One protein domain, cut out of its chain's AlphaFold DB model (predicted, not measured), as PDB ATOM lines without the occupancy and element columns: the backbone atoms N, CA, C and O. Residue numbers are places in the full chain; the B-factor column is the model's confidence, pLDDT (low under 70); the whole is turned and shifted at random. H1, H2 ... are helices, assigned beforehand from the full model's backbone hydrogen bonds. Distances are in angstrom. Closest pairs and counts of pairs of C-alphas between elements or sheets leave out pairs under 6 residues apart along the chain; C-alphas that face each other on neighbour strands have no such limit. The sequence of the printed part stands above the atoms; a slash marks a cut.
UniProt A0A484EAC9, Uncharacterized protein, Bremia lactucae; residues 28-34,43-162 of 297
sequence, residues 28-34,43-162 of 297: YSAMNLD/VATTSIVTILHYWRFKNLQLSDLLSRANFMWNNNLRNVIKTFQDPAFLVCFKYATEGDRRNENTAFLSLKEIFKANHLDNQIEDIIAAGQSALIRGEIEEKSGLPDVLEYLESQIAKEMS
ATOM      1  N   TYR A  28       6.302 -24.029  12.675       55.81
ATOM      2  CA  TYR A  28       5.968 -22.753  12.021       55.81
ATOM      3  C   TYR A  28       4.528 -22.307  12.285       55.81
ATOM      4  O   TYR A  28       4.249 -21.116  12.376       55.81
ATOM      5  N   SER A  29       3.625 -23.272  12.418       57.31
ATOM      6  CA  SER A  29       2.263 -23.067  12.884       57.31
ATOM      7  C   SER A  29       2.234 -22.423  14.267       57.31
ATOM      8  O   SER A  29       1.689 -21.335  14.387       57.31
ATOM      9  N   ALA A  30       2.883 -23.028  15.272       55.19
ATOM     10  CA  ALA A  30       2.980 -22.470  16.624       55.19
ATOM     11  C   ALA A  30       3.667 -21.100  16.665       55.19
ATOM     12  O   ALA A  30       3.199 -20.214  17.371       55.19
ATOM     13  N   MET A  31       4.724 -20.908  15.872       56.56
ATOM     14  CA  MET A  31       5.492 -19.657  15.835       56.56
ATOM     15  C   MET A  31       4.719 -18.458  15.253       56.56
ATOM     16  O   MET A  31       5.152 -17.324  15.413       56.56
ATOM     17  N   ASN A  32       3.599 -18.689  14.560       58.34
ATOM     18  CA  ASN A  32       2.795 -17.638  13.922       58.34
ATOM     19  C   ASN A  32       1.416 -17.435  14.581       58.34
ATOM     20  O   ASN A  32       0.614 -16.650  14.074       58.34
ATOM     21  N   LEU A  33       1.114 -18.129  15.687       56.38
ATOM     22  CA  LEU A  33      -0.198 -18.042  16.348       56.38
ATOM     23  C   LEU A  33      -0.454 -16.672  16.990       56.38
ATOM     24  O   LEU A  33      -1.598 -16.230  16.996       56.38
ATOM     25  N   ASP A  34       0.590 -15.955  17.410       51.22
ATOM     26  CA  ASP A  34       0.462 -14.610  17.996       51.22
ATOM     27  C   ASP A  34       0.254 -13.496  16.956       51.22
ATOM     28  O   ASP A  34      -0.044 -12.358  17.305       51.22
ATOM     29  N   VAL A  43      -9.698 -20.982  18.629       59.59
ATOM     30  CA  VAL A  43      -9.061 -21.800  17.583       59.59
ATOM     31  C   VAL A  43      -7.544 -21.764  17.736       59.59
ATOM     32  O   VAL A  43      -6.893 -22.802  17.599       59.59
ATOM     33  N   ALA A  44      -6.981 -20.599  18.071       60.53
ATOM     34  CA  ALA A  44      -5.562 -20.459  18.380       60.53
ATOM     35  C   ALA A  44      -5.186 -21.321  19.594       60.53
ATOM     36  O   ALA A  44      -4.279 -22.144  19.504       60.53
ATOM     37  N   THR A  45      -5.961 -21.240  20.680       63.19
ATOM     38  CA  THR A  45      -5.739 -22.038  21.896       63.19
ATOM     39  C   THR A  45      -5.815 -23.543  21.619       63.19
ATOM     40  O   THR A  45      -4.919 -24.295  22.005       63.19
ATOM     41  N   THR A  46      -6.838 -23.997  20.886       64.31
ATOM     42  CA  THR A  46      -6.990 -25.414  20.497       64.31
ATOM     43  C   THR A  46      -5.824 -25.892  19.624       64.31
ATOM     44  O   THR A  46      -5.342 -27.022  19.768       64.31
ATOM     45  N   SER A  47      -5.324 -25.020  18.748       65.38
ATOM     46  CA  SER A  47      -4.169 -25.305  17.892       65.38
ATOM     47  C   SER A  47      -2.876 -25.412  18.704       65.38
ATOM     48  O   SER A  47      -2.133 -26.372  18.507       65.38
ATOM     49  N   ILE A  48      -2.643 -24.514  19.674       66.50
ATOM     50  CA  ILE A  48      -1.507 -24.594  20.612       66.50
ATOM     51  C   ILE A  48      -1.548 -25.928  21.361       66.50
ATOM     52  O   ILE A  48      -0.573 -26.674  21.331       66.50
ATOM     53  N   VAL A  49      -2.684 -26.278  21.972       69.56
ATOM     54  CA  VAL A  49      -2.832 -27.537  22.729       69.56
ATOM     55  C   VAL A  49      -2.515 -28.755  21.857       69.56
ATOM     56  O   VAL A  49      -1.802 -29.664  22.285       69.56
ATOM     57  N   THR A  50      -2.991 -28.760  20.610       69.06
ATOM     58  CA  THR A  50      -2.732 -29.850  19.659       69.06
ATOM     59  C   THR A  50      -1.249 -29.952  19.297       69.06
ATOM     60  O   THR A  50      -0.697 -31.053  19.266       69.06
ATOM     61  N   ILE A  51      -0.580 -28.820  19.070       72.06
ATOM     62  CA  ILE A  51       0.852 -28.783  18.750       72.06
ATOM     63  C   ILE A  51       1.690 -29.255  19.944       72.06
ATOM     64  O   ILE A  51       2.583 -30.084  19.768       72.06
ATOM     65  N   LEU A  52       1.355 -28.823  21.161       73.62
ATOM     66  CA  LEU A  52       2.024 -29.276  22.382       73.62
ATOM     67  C   LEU A  52       1.870 -30.791  22.579       73.62
ATOM     68  O   LEU A  52       2.843 -31.476  22.889       73.62
ATOM     69  N   HIS A  53       0.673 -31.345  22.349       72.62
ATOM     70  CA  HIS A  53       0.461 -32.796  22.379       72.62
ATOM     71  C   HIS A  53       1.285 -33.532  21.321       72.62
ATOM     72  O   HIS A  53       1.854 -34.583  21.617       72.62
ATOM     73  N   TYR A  54       1.393 -32.979  20.111       75.19
ATOM     74  CA  TYR A  54       2.231 -33.548  19.062       75.19
ATOM     75  C   TYR A  54       3.717 -33.552  19.453       75.19
ATOM     76  O   TYR A  54       4.380 -34.577  19.295       75.19
ATOM     77  N   TRP A  55       4.234 -32.452  20.008       80.00
ATOM     78  CA  TRP A  55       5.620 -32.378  20.483       80.00
ATOM     79  C   TRP A  55       5.897 -33.396  21.590       80.00
ATOM     80  O   TRP A  55       6.887 -34.123  21.491       80.00
ATOM     81  N   ARG A  56       4.977 -33.541  22.560       76.62
ATOM     82  CA  ARG A  56       5.067 -34.577  23.606       76.62
ATOM     83  C   ARG A  56       5.076 -35.982  23.014       76.62
ATOM     84  O   ARG A  56       5.924 -36.790  23.371       76.62
ATOM     85  N   PHE A  57       4.162 -36.275  22.086       76.12
ATOM     86  CA  PHE A  57       4.084 -37.584  21.431       76.12
ATOM     87  C   PHE A  57       5.363 -37.922  20.652       76.12
ATOM     88  O   PHE A  57       5.789 -39.074  20.618       76.12
ATOM     89  N   LYS A  58       5.982 -36.919  20.025       75.38
ATOM     90  CA  LYS A  58       7.238 -37.063  19.281       75.38
ATOM     91  C   LYS A  58       8.493 -36.961  20.146       75.38
ATOM     92  O   LYS A  58       9.578 -37.138  19.602       75.38
ATOM     93  N   ASN A  59       8.346 -36.709  21.446       75.50
ATOM     94  CA  ASN A  59       9.441 -36.486  22.384       75.50
ATOM     95  C   ASN A  59      10.467 -35.460  21.865       75.50
ATOM     96  O   ASN A  59      11.673 -35.691  21.923       75.50
ATOM     97  N   LEU A  60       9.977 -34.360  21.280       79.06
ATOM     98  CA  LEU A  60      10.857 -33.327  20.732       79.06
ATOM     99  C   LEU A  60      11.521 -32.560  21.871       79.06
ATOM    100  O   LEU A  60      10.825 -32.085  22.775       79.06
ATOM    101  N   GLN A  61      12.845 -32.426  21.801       80.12
ATOM    102  CA  GLN A  61      13.614 -31.614  22.738       80.12
ATOM    103  C   GLN A  61      13.573 -30.139  22.343       80.12
ATOM    104  O   GLN A  61      13.316 -29.786  21.190       80.12
ATOM    105  N   LEU A  62      13.849 -29.256  23.303       83.00
ATOM    106  CA  LEU A  62      13.867 -27.821  23.041       83.00
ATOM    107  C   LEU A  62      14.935 -27.456  21.995       83.00
ATOM    108  O   LEU A  62      14.671 -26.618  21.139       83.00
ATOM    109  N   SER A  63      16.089 -28.130  21.985       82.31
ATOM    110  CA  SER A  63      17.134 -27.927  20.973       82.31
ATOM    111  C   SER A  63      16.647 -28.250  19.551       82.31
ATOM    112  O   SER A  63      16.908 -27.481  18.622       82.31
ATOM    113  N   ASP A  64      15.837 -29.297  19.370       80.62
ATOM    114  CA  ASP A  64      15.200 -29.620  18.084       80.62
ATOM    115  C   ASP A  64      14.170 -28.573  17.646       80.62
ATOM    116  O   ASP A  64      14.035 -28.286  16.455       80.62
ATOM    117  N   LEU A  65      13.410 -28.024  18.595       80.56
ATOM    118  CA  LEU A  65      12.393 -27.011  18.312       80.56
ATOM    119  C   LEU A  65      13.048 -25.679  17.926       80.56
ATOM    120  O   LEU A  65      12.667 -25.069  16.928       80.56
ATOM    121  N   LEU A  66      14.066 -25.257  18.677       81.38
ATOM    122  CA  LEU A  66      14.735 -23.972  18.490       81.38
ATOM    123  C   LEU A  66      15.719 -23.973  17.309       81.38
ATOM    124  O   LEU A  66      15.888 -22.934  16.679       81.38
ATOM    125  N   SER A  67      16.326 -25.111  16.956       73.62
ATOM    126  CA  SER A  67      17.214 -25.223  15.778       73.62
ATOM    127  C   SER A  67      16.478 -25.111  14.441       73.62
ATOM    128  O   SER A  67      17.070 -24.755  13.424       73.62
ATOM    129  N   ARG A  68      15.177 -25.410  14.428       69.06
ATOM    130  CA  ARG A  68      14.311 -25.318  13.242       69.06
ATOM    131  C   ARG A  68      13.677 -23.937  13.070       69.06
ATOM    132  O   ARG A  68      12.977 -23.706  12.085       69.06
ATOM    133  N   ALA A  69      13.903 -23.049  14.029       68.44
ATOM    134  CA  ALA A  69      13.402 -21.692  14.065       68.44
ATOM    135  C   ALA A  69      14.525 -20.698  13.735       68.44
ATOM    136  O   ALA A  69      15.666 -20.866  14.159       68.44
ATOM    137  N   ASN A  70      14.204 -19.627  13.004       69.19
ATOM    138  CA  ASN A  70      15.167 -18.575  12.645       69.19
ATOM    139  C   ASN A  70      15.383 -17.580  13.800       69.19
ATOM    140  O   ASN A  70      15.154 -16.380  13.654       69.19
ATOM    141  N   PHE A  71      15.804 -18.080  14.959       79.88
ATOM    142  CA  PHE A  71      16.154 -17.242  16.103       79.88
ATOM    143  C   PHE A  71      17.547 -16.627  15.950       79.88
ATOM    144  O   PHE A  71      18.443 -17.189  15.316       79.88
ATOM    145  N   MET A  72      17.745 -15.455  16.552       78.62
ATOM    146  CA  MET A  72      18.997 -14.707  16.450       78.62
ATOM    147  C   MET A  72      19.974 -15.094  17.567       78.62
ATOM    148  O   MET A  72      20.296 -14.280  18.431       78.62
ATOM    149  N   TRP A  73      20.501 -16.318  17.509       81.25
ATOM    150  CA  TRP A  73      21.495 -16.855  18.455       81.25
ATOM    151  C   TRP A  73      22.932 -16.363  18.222       81.25
ATOM    152  O   TRP A  73      23.888 -17.066  18.517       81.25
ATOM    153  N   ASN A  74      23.129 -15.175  17.655       77.88
ATOM    154  CA  ASN A  74      24.489 -14.684  17.425       77.88
ATOM    155  C   ASN A  74      25.164 -14.256  18.742       77.88
ATOM    156  O   ASN A  74      24.500 -14.045  19.754       77.88
ATOM    157  N   ASN A  75      26.491 -14.087  18.704       74.12
ATOM    158  CA  ASN A  75      27.333 -13.678  19.836       74.12
ATOM    159  C   ASN A  75      27.118 -12.206  20.278       74.12
ATOM    160  O   ASN A  75      28.055 -11.470  20.573       74.12
ATOM    161  N   ASN A  76      25.877 -11.723  20.223       85.69
ATOM    162  CA  ASN A  76      25.461 -10.408  20.677       85.69
ATOM    163  C   ASN A  76      24.331 -10.585  21.692       85.69
ATOM    164  O   ASN A  76      23.207 -10.945  21.333       85.69
ATOM    165  N   LEU A  77      24.624 -10.248  22.950       88.06
ATOM    166  CA  LEU A  77      23.708 -10.372  24.085       88.06
ATOM    167  C   LEU A  77      22.332  -9.751  23.805       88.06
ATOM    168  O   LEU A  77      21.308 -10.327  24.153       88.06
ATOM    169  N   ARG A  78      22.270  -8.617  23.091       86.62
ATOM    170  CA  ARG A  78      20.995  -7.959  22.766       86.62
ATOM    171  C   ARG A  78      20.095  -8.828  21.886       86.62
ATOM    172  O   ARG A  78      18.878  -8.764  22.018       86.62
ATOM    173  N   ASN A  79      20.669  -9.612  20.978       88.56
ATOM    174  CA  ASN A  79      19.904 -10.486  20.090       88.56
ATOM    175  C   ASN A  79      19.454 -11.768  20.798       88.56
ATOM    176  O   ASN A  79      18.336 -12.225  20.564       88.56
ATOM    177  N   VAL A  80      20.266 -12.283  21.725       89.94
ATOM    178  CA  VAL A  80      19.864 -13.373  22.627       89.94
ATOM    179  C   VAL A  80      18.684 -12.928  23.496       89.94
ATOM    180  O   VAL A  80      17.658 -13.598  23.538       89.94
ATOM    181  N   ILE A  81      18.762 -11.733  24.086       90.06
ATOM    182  CA  ILE A  81      17.671 -11.165  24.890       90.06
ATOM    183  C   ILE A  81      16.402 -10.917  24.063       90.06
ATOM    184  O   ILE A  81      15.305 -11.187  24.543       90.06
ATOM    185  N   LYS A  82      16.524 -10.473  22.805       87.12
ATOM    186  CA  LYS A  82      15.375 -10.394  21.885       87.12
ATOM    187  C   LYS A  82      14.770 -11.763  21.586       87.12
ATOM    188  O   LYS A  82      13.558 -11.865  21.475       87.12
ATOM    189  N   THR A  83      15.599 -12.797  21.474       89.06
ATOM    190  CA  THR A  83      15.126 -14.172  21.277       89.06
ATOM    191  C   THR A  83      14.330 -14.652  22.489       89.06
ATOM    192  O   THR A  83      13.281 -15.254  22.316       89.06
ATOM    193  N   PHE A  84      14.754 -14.323  23.712       90.44
ATOM    194  CA  PHE A  84      13.999 -14.665  24.925       90.44
ATOM    195  C   PHE A  84      12.653 -13.948  25.050       90.44
ATOM    196  O   PHE A  84      11.774 -14.438  25.748       90.44
ATOM    197  N   GLN A  85      12.484 -12.814  24.371       85.44
ATOM    198  CA  GLN A  85      11.210 -12.095  24.279       85.44
ATOM    199  C   GLN A  85      10.336 -12.590  23.126       85.44
ATOM    200  O   GLN A  85       9.188 -12.165  23.005       85.44
ATOM    201  N   ASP A  86      10.876 -13.427  22.238       83.00
ATOM    202  CA  ASP A  86      10.137 -13.895  21.081       83.00
ATOM    203  C   ASP A  86       9.000 -14.822  21.551       83.00
ATOM    204  O   ASP A  86       9.259 -15.825  22.227       83.00
ATOM    205  N   PRO A  87       7.734 -14.532  21.209       78.56
ATOM    206  CA  PRO A  87       6.610 -15.346  21.658       78.56
ATOM    207  C   PRO A  87       6.723 -16.821  21.250       78.56
ATOM    208  O   PRO A  87       6.374 -17.721  22.019       78.56
ATOM    209  N   ALA A  88       7.307 -17.100  20.082       78.00
ATOM    210  CA  ALA A  88       7.549 -18.459  19.631       78.00
ATOM    211  C   ALA A  88       8.588 -19.180  20.498       78.00
ATOM    212  O   ALA A  88       8.438 -20.375  20.782       78.00
ATOM    213  N   PHE A  89       9.630 -18.463  20.932       86.38
ATOM    214  CA  PHE A  89      10.598 -18.990  21.888       86.38
ATOM    215  C   PHE A  89       9.909 -19.308  23.214       86.38
ATOM    216  O   PHE A  89      10.066 -20.419  23.713       86.38
ATOM    217  N   LEU A  90       9.098 -18.389  23.745       85.12
ATOM    218  CA  LEU A  90       8.405 -18.564  25.025       85.12
ATOM    219  C   LEU A  90       7.473 -19.781  25.025       85.12
ATOM    220  O   LEU A  90       7.442 -20.524  26.005       85.12
ATOM    221  N   VAL A  91       6.766 -20.049  23.923       80.94
ATOM    222  CA  VAL A  91       5.939 -21.260  23.779       80.94
ATOM    223  C   VAL A  91       6.795 -22.529  23.823       80.94
ATOM    224  O   VAL A  91       6.454 -23.480  24.533       80.94
ATOM    225  N   CYS A  92       7.916 -22.554  23.096       83.19
ATOM    226  CA  CYS A  92       8.834 -23.696  23.099       83.19
ATOM    227  C   CYS A  92       9.477 -23.894  24.479       83.19
ATOM    228  O   CYS A  92       9.558 -25.017  24.978       83.19
ATOM    229  N   PHE A  93       9.899 -22.802  25.111       86.12
ATOM    230  CA  PHE A  93      10.520 -22.792  26.424       86.12
ATOM    231  C   PHE A  93       9.549 -23.287  27.500       86.12
ATOM    232  O   PHE A  93       9.879 -24.221  28.224       86.12
ATOM    233  N   LYS A  94       8.316 -22.765  27.527       83.75
ATOM    234  CA  LYS A  94       7.251 -23.220  28.432       83.75
ATOM    235  C   LYS A  94       6.925 -24.699  28.245       83.75
ATOM    236  O   LYS A  94       6.762 -25.434  29.214       83.75
ATOM    237  N   TYR A  95       6.865 -25.165  26.996       81.81
ATOM    238  CA  TYR A  95       6.708 -26.588  26.706       81.81
ATOM    239  C   TYR A  95       7.823 -27.427  27.342       81.81
ATOM    240  O   TYR A  95       7.538 -28.472  27.924       81.81
ATOM    241  N   ALA A  96       9.072 -26.977  27.240       82.38
ATOM    242  CA  ALA A  96      10.222 -27.707  27.751       82.38
ATOM    243  C   ALA A  96      10.305 -27.681  29.284       82.38
ATOM    244  O   ALA A  96      10.689 -28.680  29.885       82.38
ATOM    245  N   THR A  97       9.912 -26.577  29.925       82.62
ATOM    246  CA  THR A  97       9.931 -26.447  31.390       82.62
ATOM    247  C   THR A  97       8.741 -27.135  32.068       82.62
ATOM    248  O   THR A  97       8.902 -27.710  33.140       82.62
ATOM    249  N   GLU A  98       7.553 -27.148  31.449       77.25
ATOM    250  CA  GLU A  98       6.346 -27.786  32.006       77.25
ATOM    251  C   GLU A  98       6.134 -29.236  31.535       77.25
ATOM    252  O   GLU A  98       5.404 -30.011  32.163       77.25
ATOM    253  N   GLY A  99       6.700 -29.593  30.379       60.06
ATOM    254  CA  GLY A  99       6.454 -30.857  29.687       60.06
ATOM    255  C   GLY A  99       7.095 -32.067  30.352       60.06
ATOM    256  O   GLY A  99       6.527 -33.157  30.269       60.06
ATOM    257  N   ASP A 100       8.212 -31.876  31.054       54.00
ATOM    258  CA  ASP A 100       8.959 -32.964  31.672       54.00
ATOM    259  C   ASP A 100       8.956 -32.870  33.202       54.00
ATOM    260  O   ASP A 100       9.943 -32.527  33.849       54.00
ATOM    261  N   ARG A 101       7.824 -33.247  33.814       52.09
ATOM    262  CA  ARG A 101       7.688 -33.381  35.279       52.09
ATOM    263  C   ARG A 101       8.675 -34.381  35.908       52.09
ATOM    264  O   ARG A 101       8.660 -34.541  37.125       52.09
ATOM    265  N   ARG A 102       9.467 -35.109  35.110       48.22
ATOM    266  CA  ARG A 102      10.440 -36.101  35.584       48.22
ATOM    267  C   ARG A 102      11.886 -35.605  35.529       48.22
ATOM    268  O   ARG A 102      12.712 -36.205  36.207       48.22
ATOM    269  N   ASN A 103      12.185 -34.533  34.793       57.53
ATOM    270  CA  ASN A 103      13.520 -33.938  34.720       57.53
ATOM    271  C   ASN A 103      13.436 -32.408  34.584       57.53
ATOM    272  O   ASN A 103      13.384 -31.865  33.481       57.53
ATOM    273  N   GLU A 104      13.530 -31.705  35.716       60.28
ATOM    274  CA  GLU A 104      13.530 -30.231  35.802       60.28
ATOM    275  C   GLU A 104      14.679 -29.543  35.025       60.28
ATOM    276  O   GLU A 104      14.689 -28.318  34.875       60.28
ATOM    277  N   ASN A 105      15.657 -30.317  34.542       71.00
ATOM    278  CA  ASN A 105      16.870 -29.836  33.878       71.00
ATOM    279  C   ASN A 105      16.844 -29.982  32.335       71.00
ATOM    280  O   ASN A 105      17.782 -29.583  31.654       71.00
ATOM    281  N   THR A 106      15.798 -30.560  31.735       76.56
ATOM    282  CA  THR A 106      15.781 -30.830  30.278       76.56
ATOM    283  C   THR A 106      15.830 -29.568  29.413       76.56
ATOM    284  O   THR A 106      16.574 -29.524  28.427       76.56
ATOM    285  N   ALA A 107      15.081 -28.525  29.786       84.31
ATOM    286  CA  ALA A 107      15.096 -27.249  29.075       84.31
ATOM    287  C   ALA A 107      16.468 -26.565  29.174       84.31
ATOM    288  O   ALA A 107      16.982 -26.068  28.173       84.31
ATOM    289  N   PHE A 108      17.100 -26.598  30.348       88.88
ATOM    290  CA  PHE A 108      18.422 -26.017  30.551       88.88
ATOM    291  C   PHE A 108      19.524 -26.758  29.789       88.88
ATOM    292  O   PHE A 108      20.322 -26.112  29.114       88.88
ATOM    293  N   LEU A 109      19.532 -28.096  29.797       85.88
ATOM    294  CA  LEU A 109      20.468 -28.884  28.984       85.88
ATOM    295  C   LEU A 109      20.333 -28.556  27.491       85.88
ATOM    296  O   LEU A 109      21.335 -28.320  26.819       85.88
ATOM    297  N   SER A 110      19.099 -28.446  26.998       87.62
ATOM    298  CA  SER A 110      18.838 -28.048  25.611       87.62
ATOM    299  C   SER A 110      19.334 -26.627  25.307       87.62
ATOM    300  O   SER A 110      19.878 -26.374  24.234       87.62
ATOM    301  N   LEU A 111      19.177 -25.683  26.244       89.50
ATOM    302  CA  LEU A 111      19.715 -24.329  26.091       89.50
ATOM    303  C   LEU A 111      21.245 -24.324  26.100       89.50
ATOM    304  O   LEU A 111      21.838 -23.627  25.283       89.50
ATOM    305  N   LYS A 112      21.899 -25.144  26.933       89.06
ATOM    306  CA  LYS A 112      23.363 -25.306  26.913       89.06
ATOM    307  C   LYS A 112      23.857 -25.852  25.577       89.06
ATOM    308  O   LYS A 112      24.883 -25.386  25.087       89.06
ATOM    309  N   GLU A 113      23.141 -26.794  24.965       89.06
ATOM    310  CA  GLU A 113      23.464 -27.281  23.617       89.06
ATOM    311  C   GLU A 113      23.405 -26.156  22.580       89.06
ATOM    312  O   GLU A 113      24.340 -25.995  21.792       89.06
ATOM    313  N   ILE A 114      22.351 -25.336  22.617       88.56
ATOM    314  CA  ILE A 114      22.198 -24.182  21.723       88.56
ATOM    315  C   ILE A 114      23.296 -23.150  21.977       88.56
ATOM    316  O   ILE A 114      23.913 -22.673  21.025       88.56
ATOM    317  N   PHE A 115      23.582 -22.817  23.237       90.88
ATOM    318  CA  PHE A 115      24.632 -21.863  23.579       90.88
ATOM    319  C   PHE A 115      25.996 -22.351  23.113       90.88
ATOM    320  O   PHE A 115      26.716 -21.603  22.460       90.88
ATOM    321  N   LYS A 116      26.319 -23.625  23.341       88.50
ATOM    322  CA  LYS A 116      27.565 -24.232  22.869       88.50
ATOM    323  C   LYS A 116      27.672 -24.209  21.344       88.50
ATOM    324  O   LYS A 116      28.728 -23.872  20.816       88.50
ATOM    325  N   ALA A 117      26.590 -24.528  20.632       86.81
ATOM    326  CA  ALA A 117      26.555 -24.488  19.170       86.81
ATOM    327  C   ALA A 117      26.770 -23.073  18.601       86.81
ATOM    328  O   ALA A 117      27.203 -22.936  17.459       86.81
ATOM    329  N   ASN A 118      26.496 -22.036  19.397       87.25
ATOM    330  CA  ASN A 118      26.606 -20.633  19.006       87.25
ATOM    331  C   ASN A 118      27.724 -19.863  19.741       87.25
ATOM    332  O   ASN A 118      27.792 -18.640  19.624       87.25
ATOM    333  N   HIS A 119      28.613 -20.554  20.465       87.31
ATOM    334  CA  HIS A 119      29.710 -19.956  21.244       87.31
ATOM    335  C   HIS A 119      29.259 -18.941  22.316       87.31
ATOM    336  O   HIS A 119      29.904 -17.915  22.526       87.31
ATOM    337  N   LEU A 120      28.133 -19.229  22.973       88.75
ATOM    338  CA  LEU A 120      27.536 -18.456  24.070       88.75
ATOM    339  C   LEU A 120      27.662 -19.165  25.431       88.75
ATOM    340  O   LEU A 120      27.188 -18.657  26.444       88.75
ATOM    341  N   ASP A 121      28.252 -20.360  25.479       84.56
ATOM    342  CA  ASP A 121      28.313 -21.218  26.669       84.56
ATOM    343  C   ASP A 121      29.103 -20.600  27.829       84.56
ATOM    344  O   ASP A 121      28.806 -20.866  28.991       84.56
ATOM    345  N   ASN A 122      30.055 -19.721  27.525       84.00
ATOM    346  CA  ASN A 122      30.802 -18.934  28.504       84.00
ATOM    347  C   ASN A 122      30.154 -17.580  28.854       84.00
ATOM    348  O   ASN A 122      30.730 -16.842  29.645       84.00
ATOM    349  N   GLN A 123      28.992 -17.247  28.280       88.25
ATOM    350  CA  GLN A 123      28.319 -15.948  28.439       88.25
ATOM    351  C   GLN A 123      26.964 -16.048  29.140       88.25
ATOM    352  O   GLN A 123      26.202 -15.089  29.135       88.25
ATOM    353  N   ILE A 124      26.613 -17.191  29.731       89.56
ATOM    354  CA  ILE A 124      25.279 -17.373  30.325       89.56
ATOM    355  C   ILE A 124      25.030 -16.341  31.442       89.56
ATOM    356  O   ILE A 124      23.957 -15.740  31.487       89.56
ATOM    357  N   GLU A 125      26.030 -16.061  32.281       87.69
ATOM    358  CA  GLU A 125      25.953 -15.014  33.311       87.69
ATOM    359  C   GLU A 125      25.822 -13.605  32.700       87.69
ATOM    360  O   GLU A 125      24.981 -12.819  33.137       87.69
ATOM    361  N   ASP A 126      26.574 -13.307  31.634       90.31
ATOM    362  CA  ASP A 126      26.489 -12.030  30.909       90.31
ATOM    363  C   ASP A 126      25.118 -11.833  30.247       90.31
ATOM    364  O   ASP A 126      24.571 -10.727  30.235       90.31
ATOM    365  N   ILE A 127      24.536 -12.911  29.711       92.31
ATOM    366  CA  ILE A 127      23.184 -12.933  29.150       92.31
ATOM    367  C   ILE A 127      22.176 -12.587  30.248       92.31
ATOM    368  O   ILE A 127      21.339 -11.706  30.041       92.31
ATOM    369  N   ILE A 128      22.270 -13.221  31.420       91.38
ATOM    370  CA  ILE A 128      21.376 -12.937  32.550       91.38
ATOM    371  C   ILE A 128      21.492 -11.470  32.973       91.38
ATOM    372  O   ILE A 128      20.484 -10.761  33.028       91.38
ATOM    373  N   ALA A 129      22.717 -10.980  33.183       89.94
ATOM    374  CA  ALA A 129      22.975  -9.603  33.595       89.94
ATOM    375  C   ALA A 129      22.467  -8.574  32.567       89.94
ATOM    376  O   ALA A 129      21.894  -7.539  32.932       89.94
ATOM    377  N   ALA A 130      22.630  -8.854  31.270       91.06
ATOM    378  CA  ALA A 130      22.108  -8.013  30.196       91.06
ATOM    379  C   ALA A 130      20.571  -7.979  30.185       91.06
ATOM    380  O   ALA A 130      19.986  -6.905  30.014       91.06
ATOM    381  N   GLY A 131      19.921  -9.127  30.405       90.75
ATOM    382  CA  GLY A 131      18.467  -9.232  30.512       90.75
ATOM    383  C   GLY A 131      17.910  -8.446  31.698       90.75
ATOM    384  O   GLY A 131      17.009  -7.623  31.526       90.75
ATOM    385  N   GLN A 132      18.506  -8.612  32.880       90.81
ATOM    386  CA  GLN A 132      18.133  -7.864  34.086       90.81
ATOM    387  C   GLN A 132      18.320  -6.357  33.908       90.81
ATOM    388  O   GLN A 132      17.440  -5.568  34.253       90.81
ATOM    389  N   SER A 133      19.433  -5.942  33.302       89.56
ATOM    390  CA  SER A 133      19.698  -4.530  33.010       89.56
ATOM    391  C   SER A 133      18.651  -3.928  32.069       89.56
ATOM    392  O   SER A 133      18.282  -2.764  32.219       89.56
ATOM    393  N   ALA A 134      18.165  -4.699  31.093       87.31
ATOM    394  CA  ALA A 134      17.120  -4.250  30.178       87.31
ATOM    395  C   ALA A 134      15.753  -4.106  30.875       87.31
ATOM    396  O   ALA A 134      15.048  -3.129  30.617       87.31
ATOM    397  N   LEU A 135      15.419  -5.006  31.812       86.75
ATOM    398  CA  LEU A 135      14.228  -4.889  32.664       86.75
ATOM    399  C   LEU A 135      14.297  -3.647  33.568       86.75
ATOM    400  O   LEU A 135      13.368  -2.845  33.584       86.75
ATOM    401  N   ILE A 136      15.423  -3.433  34.260       87.62
ATOM    402  CA  ILE A 136      15.621  -2.288  35.170       87.62
ATOM    403  C   ILE A 136      15.540  -0.950  34.423       87.62
ATOM    404  O   ILE A 136      14.989   0.020  34.941       87.62
ATOM    405  N   ARG A 137      16.079  -0.885  33.200       86.50
ATOM    406  CA  ARG A 137      16.027   0.323  32.359       86.50
ATOM    407  C   ARG A 137      14.656   0.574  31.725       86.50
ATOM    408  O   ARG A 137      14.493   1.595  31.063       86.50
ATOM    409  N   GLY A 138      13.686  -0.325  31.914       79.12
ATOM    410  CA  GLY A 138      12.358  -0.219  31.309       79.12
ATOM    411  C   GLY A 138      12.381  -0.331  29.783       79.12
ATOM    412  O   GLY A 138      11.485   0.176  29.115       79.12
ATOM    413  N   GLU A 139      13.410  -0.967  29.213       79.44
ATOM    414  CA  GLU A 139      13.516  -1.191  27.763       79.44
ATOM    415  C   GLU A 139      12.556  -2.292  27.282       79.44
ATOM    416  O   GLU A 139      12.366  -2.467  26.078       79.44
ATOM    417  N   ILE A 140      11.989  -3.054  28.221       75.75
ATOM    418  CA  ILE A 140      11.165  -4.238  27.990       75.75
ATOM    419  C   ILE A 140      10.007  -4.216  28.992       75.75
ATOM    420  O   ILE A 140      10.199  -3.908  30.168       75.75
ATOM    421  N   GLU A 141       8.806  -4.560  28.533       70.00
ATOM    422  CA  GLU A 141       7.634  -4.674  29.396       70.00
ATOM    423  C   GLU A 141       7.747  -5.873  30.354       70.00
ATOM    424  O   GLU A 141       8.188  -6.961  29.976       70.00
ATOM    425  N   GLU A 142       7.262  -5.707  31.585       60.12
ATOM    426  CA  GLU A 142       7.255  -6.744  32.631       60.12
ATOM    427  C   GLU A 142       6.487  -8.016  32.209       60.12
ATOM    428  O   GLU A 142       6.785  -9.113  32.663       60.12
ATOM    429  N   LYS A 143       5.544  -7.897  31.262       65.44
ATOM    430  CA  LYS A 143       4.738  -9.013  30.728       65.44
ATOM    431  C   LYS A 143       5.386  -9.771  29.562       65.44
ATOM    432  O   LYS A 143       4.731 -10.602  28.942       65.44
ATOM    433  N   SER A 144       6.646  -9.492  29.244       74.12
ATOM    434  CA  SER A 144       7.348 -10.058  28.081       74.12
ATOM    435  C   SER A 144       7.779 -11.522  28.224       74.12
ATOM    436  O   SER A 144       8.431 -12.032  27.321       74.12
ATOM    437  N   GLY A 145       7.506 -12.193  29.351       81.88
ATOM    438  CA  GLY A 145       7.983 -13.557  29.637       81.88
ATOM    439  C   GLY A 145       9.499 -13.672  29.860       81.88
ATOM    440  O   GLY A 145       9.969 -14.682  30.377       81.88
ATOM    441  N   LEU A 146      10.270 -12.625  29.544       88.50
ATOM    442  CA  LEU A 146      11.699 -12.550  29.823       88.50
ATOM    443  C   LEU A 146      12.033 -12.749  31.314       88.50
ATOM    444  O   LEU A 146      12.980 -13.491  31.572       88.50
ATOM    445  N   PRO A 147      11.306 -12.157  32.291       89.44
ATOM    446  CA  PRO A 147      11.590 -12.397  33.708       89.44
ATOM    447  C   PRO A 147      11.602 -13.886  34.074       89.44
ATOM    448  O   PRO A 147      12.549 -14.337  34.712       89.44
ATOM    449  N   ASP A 148      10.633 -14.660  33.577       88.81
ATOM    450  CA  ASP A 148      10.513 -16.099  33.857       88.81
ATOM    451  C   ASP A 148      11.693 -16.898  33.275       88.81
ATOM    452  O   ASP A 148      12.196 -17.842  33.887       88.81
ATOM    453  N   VAL A 149      12.163 -16.519  32.079       91.06
ATOM    454  CA  VAL A 149      13.327 -17.147  31.432       91.06
ATOM    455  C   VAL A 149      14.600 -16.867  32.229       91.06
ATOM    456  O   VAL A 149      15.401 -17.777  32.446       91.06
ATOM    457  N   LEU A 150      14.789 -15.620  32.669       92.19
ATOM    458  CA  LEU A 150      15.956 -15.219  33.453       92.19
ATOM    459  C   LEU A 150      15.968 -15.908  34.820       92.19
ATOM    460  O   LEU A 150      16.983 -16.504  35.168       92.19
ATOM    461  N   GLU A 151      14.841 -15.914  35.537       90.12
ATOM    462  CA  GLU A 151      14.711 -16.596  36.830       90.12
ATOM    463  C   GLU A 151      14.999 -18.100  36.702       90.12
ATOM    464  O   GLU A 151      15.711 -18.683  37.525       90.12
ATOM    465  N   TYR A 152      14.510 -18.741  35.634       90.38
ATOM    466  CA  TYR A 152      14.832 -20.138  35.358       90.38
ATOM    467  C   TYR A 152      16.334 -20.346  35.147       90.38
ATOM    468  O   TYR A 152      16.912 -21.245  35.760       90.38
ATOM    469  N   LEU A 153      16.982 -19.537  34.302       90.62
ATOM    470  CA  LEU A 153      18.422 -19.649  34.045       90.62
ATOM    471  C   LEU A 153      19.241 -19.434  35.324       90.62
ATOM    472  O   LEU A 153      20.134 -20.229  35.607       90.62
ATOM    473  N   GLU A 154      18.901 -18.425  36.127       89.25
ATOM    474  CA  GLU A 154      19.532 -18.174  37.426       89.25
ATOM    475  C   GLU A 154      19.376 -19.359  38.378       89.25
ATOM    476  O   GLU A 154      20.353 -19.811  38.973       89.25
ATOM    477  N   SER A 155      18.164 -19.911  38.483       86.06
ATOM    478  CA  SER A 155      17.892 -21.079  39.321       86.06
ATOM    479  C   SER A 155      18.716 -22.295  38.889       86.06
ATOM    480  O   SER A 155      19.261 -23.008  39.732       86.06
ATOM    481  N   GLN A 156      18.849 -22.535  37.582       86.88
ATOM    482  CA  GLN A 156      19.603 -23.677  37.061       86.88
ATOM    483  C   GLN A 156      21.114 -23.499  37.221       86.88
ATOM    484  O   GLN A 156      21.791 -24.455  37.595       86.88
ATOM    485  N   ILE A 157      21.641 -22.284  37.039       84.25
ATOM    486  CA  ILE A 157      23.043 -21.983  37.358       84.25
ATOM    487  C   ILE A 157      23.288 -22.165  38.853       84.25
ATOM    488  O   ILE A 157      24.244 -22.833  39.228       84.25
ATOM    489  N   ALA A 158      22.408 -21.656  39.717       80.50
ATOM    490  CA  ALA A 158      22.527 -21.851  41.159       80.50
ATOM    491  C   ALA A 158      22.499 -23.343  41.543       80.50
ATOM    492  O   ALA A 158      23.231 -23.763  42.441       80.50
ATOM    493  N   LYS A 159      21.702 -24.162  40.839       79.19
ATOM    494  CA  LYS A 159      21.716 -25.625  40.979       79.19
ATOM    495  C   LYS A 159      23.059 -26.214  40.523       79.19
ATOM    496  O   LYS A 159      23.672 -26.923  41.312       79.19
ATOM    497  N   GLU A 160      23.562 -25.908  39.325       78.88
ATOM    498  CA  GLU A 160      24.872 -26.411  38.853       78.88
ATOM    499  C   GLU A 160      26.045 -25.953  39.734       78.88
ATOM    500  O   GLU A 160      27.015 -26.691  39.914       78.88
ATOM    501  N   MET A 161      25.930 -24.769  40.335       80.50
ATOM    502  CA  MET A 161      26.904 -24.203  41.266       80.50
ATOM    503  C   MET A 161      26.680 -24.651  42.718       80.50
ATOM    504  O   MET A 161      27.373 -24.190  43.626       80.50
ATOM    505  N   SER A 162      25.746 -25.575  42.967       85.62
ATOM    506  CA  SER A 162      25.560 -26.163  44.291       85.62
ATOM    507  C   SER A 162      26.819 -26.933  44.702       85.62
ATOM    508  O   SER A 162      27.224 -27.856  43.987       85.62
TER     509      SER A 162
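Overview. This is residues 28 to 34 and 43 to 162 of the 297 residues of an uncharacterized protein of Bremia lactucae (UniProt A0A484EAC9). H8 and H7 form a helical hairpin with H4 set across it, and this trio stands beside a second group in which H5, H3 and H6 pack together. H2, with little H1, lies beyond H5 at the far end from the hairpin. The printed part has 127 residues with eight named helices, H1 to H8 along the chain, and no named strand: all helix. It is compact, with a radius of gyration of the C-alphas of 14.4 A and spans of 37 by 32 by 23 A.

Along the chain. H8, residues 146 to 160, is 21.1 A long and ends at C-alpha 160 (24.872, -26.411, 38.853). H2, residues 43 to 57, measures 20.9 A from C-alpha 43 (-9.061, -21.800, 17.583). H7 is 124 to 136, 18.6 A; H5 87 to 99, 17.5 A; H6 106 to 117, 16.7 A. Shorter are H4, 77 to 84, H3, 62 to 67, and H1, 28 to 31.

Arrangement. H8 touches H7, whose residues 128 to 132 alone take part, closest C-alphas Ile 128 and Leu 150, 5.9 A; they run opposite ways at a shallow tilt of 34 degrees, only just short of steep. H4 is about perpendicular to H7, 79 degrees, touching its residues 126 to 131 alone, with C-alphas 77 and 127 5.7 A apart. H5 and H8 are near each other. The hub H5 touches H3 (closest C-alphas 62 and 96, 6.0 A), H6 (96 and 107, 5.1 A) and, with residues 87 to 91 alone, H1 (31 and 88, 4.5 A). H1 and H2 only just touch, with 3 pairs of C-alphas within 8 A, closest 30 and 48, 6.4 A. In H2 to H8 every O i to N i+4 pair is within hydrogen-bond range; H1 is too short for one.

Size, cuts and confidence. The farthest C-alphas, Val 43 and Ser 162, are 43.9 A apart. Residues 35 to 42 are not printed; C-alphas 34 and 43 are 11.9 A apart across this cut. Of the links printed whole, none is long. Mean pLDDT of the printed part is 79.2, with residues 28 to 34, 43 to 50, 68 to 70, 99 to 104 and 142 to 143 under 70.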